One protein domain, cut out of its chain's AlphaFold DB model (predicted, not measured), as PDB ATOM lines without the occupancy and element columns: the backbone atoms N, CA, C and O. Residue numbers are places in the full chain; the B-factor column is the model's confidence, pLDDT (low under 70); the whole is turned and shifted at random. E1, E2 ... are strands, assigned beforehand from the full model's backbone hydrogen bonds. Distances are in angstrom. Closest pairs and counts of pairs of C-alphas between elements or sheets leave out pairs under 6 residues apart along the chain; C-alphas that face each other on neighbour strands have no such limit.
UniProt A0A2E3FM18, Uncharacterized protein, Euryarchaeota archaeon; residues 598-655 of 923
ATOM      1  N   GLY A 598     249.486 219.102 242.253       86.00
ATOM      2  CA  GLY A 598     249.067 217.844 242.883       86.00
ATOM      3  C   GLY A 598     248.926 216.715 241.866       86.00
ATOM      4  O   GLY A 598     248.067 216.779 240.992       86.00
ATOM      5  N   ILE A 599     249.732 215.660 241.985       86.50
ATOM      6  CA  ILE A 599     249.625 214.433 241.186       86.50
ATOM      7  C   ILE A 599     249.077 213.331 242.098       86.50
ATOM      8  O   ILE A 599     249.744 212.921 243.044       86.50
ATOM      9  N   GLY A 600     247.851 212.870 241.828       84.62
ATOM     10  CA  GLY A 600     247.164 211.851 242.638       84.62
ATOM     11  C   GLY A 600     246.563 212.362 243.963       84.62
ATOM     12  O   GLY A 600     246.220 211.576 244.847       84.62
ATOM     13  N   THR A 601     246.397 213.682 244.100       84.56
ATOM     14  CA  THR A 601     245.682 214.338 245.209       84.56
ATOM     15  C   THR A 601     244.861 215.521 244.693       84.56
ATOM     16  O   THR A 601     245.290 216.208 243.768       84.56
ATOM     17  N   ASP A 602     243.699 215.770 245.303       80.06
ATOM     18  CA  ASP A 602     242.818 216.899 244.965       80.06
ATOM     19  C   ASP A 602     243.171 218.189 245.739       80.06
ATOM     20  O   ASP A 602     242.656 219.257 245.425       80.06
ATOM     21  N   SER A 603     244.052 218.116 246.744       83.69
ATOM     22  CA  SER A 603     244.478 219.269 247.548       83.69
ATOM     23  C   SER A 603     245.975 219.190 247.823       83.69
ATOM     24  O   SER A 603     246.399 218.618 248.829       83.69
ATOM     25  N   ALA A 604     246.778 219.757 246.919       87.31
ATOM     26  CA  ALA A 604     248.221 219.831 247.096       87.31
ATOM     27  C   ALA A 604     248.575 220.777 248.254       87.31
ATOM     28  O   ALA A 604     248.234 221.956 248.223       87.31
ATOM     29  N   ASN A 605     249.268 220.276 249.275       91.06
ATOM     30  CA  ASN A 605     249.752 221.077 250.408       91.06
ATOM     31  C   ASN A 605     251.229 221.494 250.268       91.06
ATOM     32  O   ASN A 605     251.815 222.048 251.196       91.06
ATOM     33  N   ALA A 606     251.816 221.230 249.101       90.50
ATOM     34  CA  ALA A 606     253.169 221.598 248.721       90.50
ATOM     35  C   ALA A 606     253.180 222.097 247.273       90.50
ATOM     36  O   ALA A 606     252.295 221.759 246.483       90.50
ATOM     37  N   ASN A 607     254.220 222.848 246.901       91.31
ATOM     38  CA  ASN A 607     254.376 223.350 245.533       91.31
ATOM     39  C   ASN A 607     254.394 222.212 244.491       91.31
ATOM     40  O   ASN A 607     253.920 222.397 243.375       91.31
ATOM     41  N   LEU A 608     254.889 221.026 244.859       90.69
ATOM     42  CA  LEU A 608     254.725 219.778 244.112       90.69
ATOM     43  C   LEU A 608     254.433 218.648 245.106       90.69
ATOM     44  O   LEU A 608     255.267 218.343 245.955       90.69
ATOM     45  N   GLN A 609     253.265 218.021 244.996       91.31
ATOM     46  CA  GLN A 609     252.876 216.860 245.790       91.31
ATOM     47  C   GLN A 609     252.523 215.705 244.857       91.31
ATOM     48  O   GLN A 609     251.572 215.795 244.085       91.31
ATOM     49  N   ILE A 610     253.263 214.604 244.960       92.38
ATOM     50  CA  ILE A 610     252.944 213.342 244.288       92.38
ATOM     51  C   ILE A 610     252.488 212.375 245.366       92.38
ATOM     52  O   ILE A 610     253.235 212.096 246.302       92.38
ATOM     53  N   HIS A 611     251.250 211.914 245.260       90.69
ATOM     54  CA  HIS A 611     250.619 211.102 246.281       90.69
ATOM     55  C   HIS A 611     249.785 209.994 245.650       90.69
ATOM     56  O   HIS A 611     248.989 210.222 244.746       90.69
ATOM     57  N   ASN A 612     249.936 208.790 246.181       90.44
ATOM     58  CA  ASN A 612     249.103 207.647 245.872       90.44
ATOM     59  C   ASN A 612     248.711 206.994 247.199       90.44
ATOM     60  O   ASN A 612     249.569 206.482 247.910       90.44
ATOM     61  N   ALA A 613     247.422 207.031 247.538       88.50
ATOM     62  CA  ALA A 613     246.930 206.560 248.834       88.50
ATOM     63  C   ALA A 613     247.051 205.037 249.021       88.50
ATOM     64  O   ALA A 613     247.043 204.552 250.148       88.50
ATOM     65  N   SER A 614     247.115 204.280 247.922       86.50
ATOM     66  CA  SER A 614     247.060 202.814 247.927       86.50
ATOM     67  C   SER A 614     248.309 202.152 247.345       86.50
ATOM     68  O   SER A 614     248.331 200.935 247.179       86.50
ATOM     69  N   GLY A 615     249.333 202.924 246.981       88.88
ATOM     70  CA  GLY A 615     250.527 202.397 246.330       88.88
ATOM     71  C   GLY A 615     251.702 203.364 246.362       88.88
ATOM     72  O   GLY A 615     251.650 204.418 246.989       88.88
ATOM     73  N   ALA A 616     252.775 203.005 245.662       92.12
ATOM     74  CA  ALA A 616     253.966 203.835 245.621       92.12
ATOM     75  C   ALA A 616     253.752 205.110 244.786       92.12
ATOM     76  O   ALA A 616     253.091 205.101 243.744       92.12
ATOM     77  N   SER A 617     254.354 206.203 245.241       94.06
ATOM     78  CA  SER A 617     254.498 207.456 244.499       94.06
ATOM     79  C   SER A 617     255.920 207.533 243.960       94.06
ATOM     80  O   SER A 617     256.860 207.213 244.691       94.06
ATOM     81  N   SER A 618     256.112 207.940 242.703       93.19
ATOM     82  CA  SER A 618     257.466 208.050 242.154       93.19
ATOM     83  C   SER A 618     257.652 209.153 241.126       93.19
ATOM     84  O   SER A 618     256.749 209.431 240.342       93.19
ATOM     85  N   ILE A 619     258.870 209.687 241.083       94.12
ATOM     86  CA  ILE A 619     259.402 210.509 239.992       94.12
ATOM     87  C   ILE A 619     260.407 209.650 239.227       94.12
ATOM     88  O   ILE A 619     261.253 209.008 239.849       94.12
ATOM     89  N   VAL A 620     260.320 209.643 237.898       93.19
ATOM     90  CA  VAL A 620     261.232 208.900 237.020       93.19
ATOM     91  C   VAL A 620     261.896 209.881 236.064       93.19
ATOM     92  O   VAL A 620     261.207 210.668 235.419       93.19
ATOM     93  N   VAL A 621     263.224 209.850 235.991       93.00
ATOM     94  CA  VAL A 621     264.034 210.719 235.131       93.00
ATOM     95  C   VAL A 621     265.042 209.857 234.381       93.00
ATOM     96  O   VAL A 621     265.856 209.178 235.001       93.00
ATOM     97  N   GLY A 622     265.031 209.902 233.054       89.19
ATOM     98  CA  GLY A 622     266.050 209.250 232.238       89.19
ATOM     99  C   GLY A 622     265.663 209.183 230.764       89.19
ATOM    100  O   GLY A 622     264.869 210.000 230.301       89.19
ATOM    101  N   GLN A 623     266.300 208.283 230.016       82.44
ATOM    102  CA  GLN A 623     266.280 208.297 228.549       82.44
ATOM    103  C   GLN A 623     265.201 207.399 227.934       82.44
ATOM    104  O   GLN A 623     264.813 207.635 226.790       82.44
ATOM    105  N   ASN A 624     264.701 206.403 228.671       89.00
ATOM    106  CA  ASN A 624     263.786 205.396 228.132       89.00
ATOM    107  C   ASN A 624     262.402 205.492 228.786       89.00
ATOM    108  O   ASN A 624     262.245 205.973 229.905       89.00
ATOM    109  N   SER A 625     261.366 205.020 228.095       85.62
ATOM    110  CA  SER A 625     259.978 205.198 228.547       85.62
ATOM    111  C   SER A 625     259.563 204.266 229.693       85.62
ATOM    112  O   SER A 625     258.624 204.575 230.425       85.62
ATOM    113  N   ALA A 626     260.215 203.109 229.848       91.56
ATOM    114  CA  ALA A 626     259.904 202.169 230.920       91.56
ATOM    115  C   ALA A 626     260.644 202.553 232.209       91.56
ATOM    116  O   ALA A 626     261.837 202.828 232.190       91.56
ATOM    117  N   VAL A 627     259.958 202.518 233.355       89.94
ATOM    118  CA  VAL A 627     260.533 202.945 234.648       89.94
ATOM    119  C   VAL A 627     261.848 202.232 234.978       89.94
ATOM    120  O   VAL A 627     262.782 202.872 235.446       89.94
ATOM    121  N   ALA A 628     261.921 200.928 234.710       91.25
ATOM    122  CA  ALA A 628     263.063 200.083 235.048       91.25
ATOM    123  C   ALA A 628     264.147 200.007 233.955       91.25
ATOM    124  O   ALA A 628     265.037 199.167 234.044       91.25
ATOM    125  N   ASP A 629     264.059 200.831 232.914       92.12
ATOM    126  CA  ASP A 629     264.959 200.791 231.763       92.12
ATOM    127  C   ASP A 629     265.863 202.029 231.771       92.12
ATOM    128  O   ASP A 629     265.446 203.108 231.369       92.12
ATOM    129  N   ASN A 630     267.087 201.891 232.290       91.44
ATOM    130  CA  ASN A 630     268.126 202.931 232.269       91.44
ATOM    131  C   ASN A 630     267.678 204.329 232.764       91.44
ATOM    132  O   ASN A 630     268.055 205.365 232.209       91.44
ATOM    133  N   ASN A 631     266.862 204.357 233.821       93.25
ATOM    134  CA  ASN A 631     266.315 205.571 234.421       93.25
ATOM    135  C   ASN A 631     266.653 205.672 235.916       93.25
ATOM    136  O   ASN A 631     266.870 204.671 236.600       93.25
ATOM    137  N   LEU A 632     266.627 206.892 236.448       94.81
ATOM    138  CA  LEU A 632     266.585 207.168 237.880       94.81
ATOM    139  C   LEU A 632     265.128 207.179 238.353       94.81
ATOM    140  O   LEU A 632     264.298 207.880 237.774       94.81
ATOM    141  N   GLN A 633     264.825 206.474 239.440       94.38
ATOM    142  CA  GLN A 633     263.541 206.551 240.134       94.38
ATOM    143  C   GLN A 633     263.735 207.030 241.580       94.38
ATOM    144  O   GLN A 633     264.458 206.405 242.353       94.38
ATOM    145  N   LEU A 634     263.032 208.098 241.966       95.50
ATOM    146  CA  LEU A 634     262.788 208.453 243.367       95.50
ATOM    147  C   LEU A 634     261.403 207.932 243.747       95.50
ATOM    148  O   LEU A 634     260.417 208.350 243.140       95.50
ATOM    149  N   ARG A 635     261.313 207.023 244.721       95.19
ATOM    150  CA  ARG A 635     260.066 206.337 245.095       95.19
ATOM    151  C   ARG A 635     259.796 206.429 246.594       95.19
ATOM    152  O   ARG A 635     260.713 206.279 247.388       95.19
ATOM    153  N   TYR A 636     258.533 206.603 246.971       95.06
ATOM    154  CA  TYR A 636     258.040 206.428 248.340       95.06
ATOM    155  C   TYR A 636     256.865 205.448 248.343       95.06
ATOM    156  O   TYR A 636     256.038 205.512 247.433       95.06
ATOM    157  N   GLY A 637     256.763 204.567 249.341       92.31
ATOM    158  CA  GLY A 637     255.644 203.614 249.441       92.31
ATOM    159  C   GLY A 637     255.987 202.151 249.140       92.31
ATOM    160  O   GLY A 637     255.076 201.343 248.973       92.31
ATOM    161  N   GLY A 638     257.274 201.802 249.074       84.62
ATOM    162  CA  GLY A 638     257.743 200.412 249.010       84.62
ATOM    163  C   GLY A 638     257.929 199.821 247.611       84.62
ATOM    164  O   GLY A 638     257.720 200.479 246.588       84.62
ATOM    165  N   GLY A 639     258.360 198.557 247.561       84.50
ATOM    166  CA  GLY A 639     258.675 197.839 246.325       84.50
ATOM    167  C   GLY A 639     259.139 196.397 246.556       84.50
ATOM    168  O   GLY A 639     258.925 195.821 247.615       84.50
ATOM    169  N   ALA A 640     259.787 195.792 245.554       76.75
ATOM    170  CA  ALA A 640     260.205 194.382 245.602       76.75
ATOM    171  C   ALA A 640     261.431 194.096 246.501       76.75
ATOM    172  O   ALA A 640     261.756 192.935 246.743       76.75
ATOM    173  N   SER A 641     262.136 195.128 246.978       85.44
ATOM    174  CA  SER A 641     263.293 194.968 247.870       85.44
ATOM    175  C   SER A 641     262.839 194.766 249.314       85.44
ATOM    176  O   SER A 641     261.971 195.489 249.792       85.44
ATOM    177  N   ALA A 642     263.489 193.861 250.050       89.19
ATOM    178  CA  ALA A 642     263.188 193.600 251.463       89.19
ATOM    179  C   ALA A 642     263.384 194.825 252.386       89.19
ATOM    180  O   ALA A 642     262.864 194.841 253.499       89.19
ATOM    181  N   TYR A 643     264.111 195.850 251.929       90.94
ATOM    182  CA  TYR A 643     264.343 197.104 252.661       90.94
ATOM    183  C   TYR A 643     263.436 198.260 252.195       90.94
ATOM    184  O   TYR A 643     263.487 199.359 252.747       90.94
ATOM    185  N   SER A 644     262.598 198.010 251.189       92.81
ATOM    186  CA  SER A 644     261.667 198.974 250.602       92.81
ATOM    187  C   SER A 644     260.241 198.668 251.079       92.81
ATOM    188  O   SER A 644     259.471 197.956 250.436       92.81
ATOM    189  N   THR A 645     259.910 199.179 252.263       93.06
ATOM    190  CA  THR A 645     258.605 199.040 252.928       93.06
ATOM    191  C   THR A 645     257.656 200.178 252.542       93.06
ATOM    192  O   THR A 645     258.067 201.123 251.873       93.06
ATOM    193  N   SER A 646     256.401 200.141 253.003       92.31
ATOM    194  CA  SER A 646     255.424 201.221 252.771       92.31
ATOM    195  C   SER A 646     255.885 202.602 253.256       92.31
ATOM    196  O   SER A 646     255.407 203.605 252.743       92.31
ATOM    197  N   ASP A 647     256.836 202.655 254.192       91.75
ATOM    198  CA  ASP A 647     257.369 203.904 254.749       91.75
ATOM    199  C   ASP A 647     258.798 204.208 254.260       91.75
ATOM    200  O   ASP A 647     259.481 205.088 254.788       91.75
ATOM    201  N   SER A 648     259.284 203.469 253.257       93.19
ATOM    202  CA  SER A 648     260.624 203.659 252.700       93.19
ATOM    203  C   SER A 648     260.628 204.701 251.580       93.19
ATOM    204  O   SER A 648     259.790 204.667 250.676       93.19
ATOM    205  N   VAL A 649     261.635 205.579 251.609       94.56
ATOM    206  CA  VAL A 649     262.098 206.342 250.443       94.56
ATOM    207  C   VAL A 649     263.198 205.530 249.760       94.56
ATOM    208  O   VAL A 649     264.200 205.208 250.398       94.56
ATOM    209  N   ASP A 650     263.054 205.255 248.469       93.62
ATOM    210  CA  ASP A 650     264.087 204.638 247.642       93.62
ATOM    211  C   ASP A 650     264.614 205.624 246.599       93.62
ATOM    212  O   ASP A 650     263.844 206.338 245.951       93.62
ATOM    213  N   LEU A 651     265.926 205.587 246.373       94.25
ATOM    214  CA  LEU A 651     266.582 206.225 245.238       94.25
ATOM    215  C   LEU A 651     267.234 205.124 244.396       94.25
ATOM    216  O   LEU A 651     268.191 204.486 244.834       94.25
ATOM    217  N   ILE A 652     266.668 204.847 243.223       92.81
ATOM    218  CA  ILE A 652     266.964 203.652 242.426       92.81
ATOM    219  C   ILE A 652     267.571 204.082 241.100       92.81
ATOM    220  O   ILE A 652     266.924 204.777 240.320       92.81
ATOM    221  N   ASN A 653     268.795 203.642 240.831       93.75
ATOM    222  CA  ASN A 653     269.404 203.765 239.516       93.75
ATOM    223  C   ASN A 653     269.201 202.452 238.749       93.75
ATOM    224  O   ASN A 653     269.785 201.438 239.122       93.75
ATOM    225  N   TYR A 654     268.361 202.464 237.712       92.69
ATOM    226  CA  TYR A 654     268.151 201.309 236.833       92.69
ATOM    227  C   TYR A 654     269.180 201.210 235.699       92.69
ATOM    228  O   TYR A 654     269.166 200.232 234.958       92.69
ATOM    229  N   GLY A 655     270.047 202.212 235.533       88.94
ATOM    230  CA  GLY A 655     271.181 202.139 234.614       88.94
ATOM    231  C   GLY A 655     272.427 201.531 235.262       88.94
ATOM    232  O   GLY A 655     272.567 201.532 236.483       88.94
TER     233      GLY A 655
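AT A GLANCE: This is residues 598 to 655 of the 923 residues of an uncharacterized protein of Euryarchaeota archaeon (UniProt A0A2E3FM18). With little regular structure, the domain is a small sheet of three strands side by side, E2, E3 and E4, and beyond one end of it a loop holding short strand E1. The 58 printed residues have no named helix and four strands, E1 E2 E3 E4 along the chain, with 20 residues: all strand. It is only just compact, close to loose, with a radius of gyration of the C-alphas of 12.1 A and spans of 34 by 27 by 15 A.

IN THESE COORDINATES: E2, residues 617 to 622, begins at C-alpha (254.498, 207.456, 244.499) and measures 16.9 A; E3, 631 to 636, 16.2 A; E4, 649 to 653, ending at (269.404, 203.765, 239.516), 13.4 A; E1, 608 to 610, 6.7 A.

HOW THE PARTS SIT: E2, E3 and E4 form a meander, each strand the antiparallel neighbour of the one before. In hairpin E2 and E3, N 619 and O 634 are 2.9 A apart; in hairpin E3 and E4, N 633 and O 652, 2.8 A. The closest C-alphas of E1 and E2, Ile 610 and Ser 617, are 6.1 A apart. Residues 598 to 599 pair parallel with 609 to 610 of E1.

THE WHOLE: The farthest C-alphas, Ser 603 and Gly 655, are 34.3 A apart. The printed part has no cut. Link E3 to E4 is long, 12 residues. No printed residue is under 70 in pLDDT.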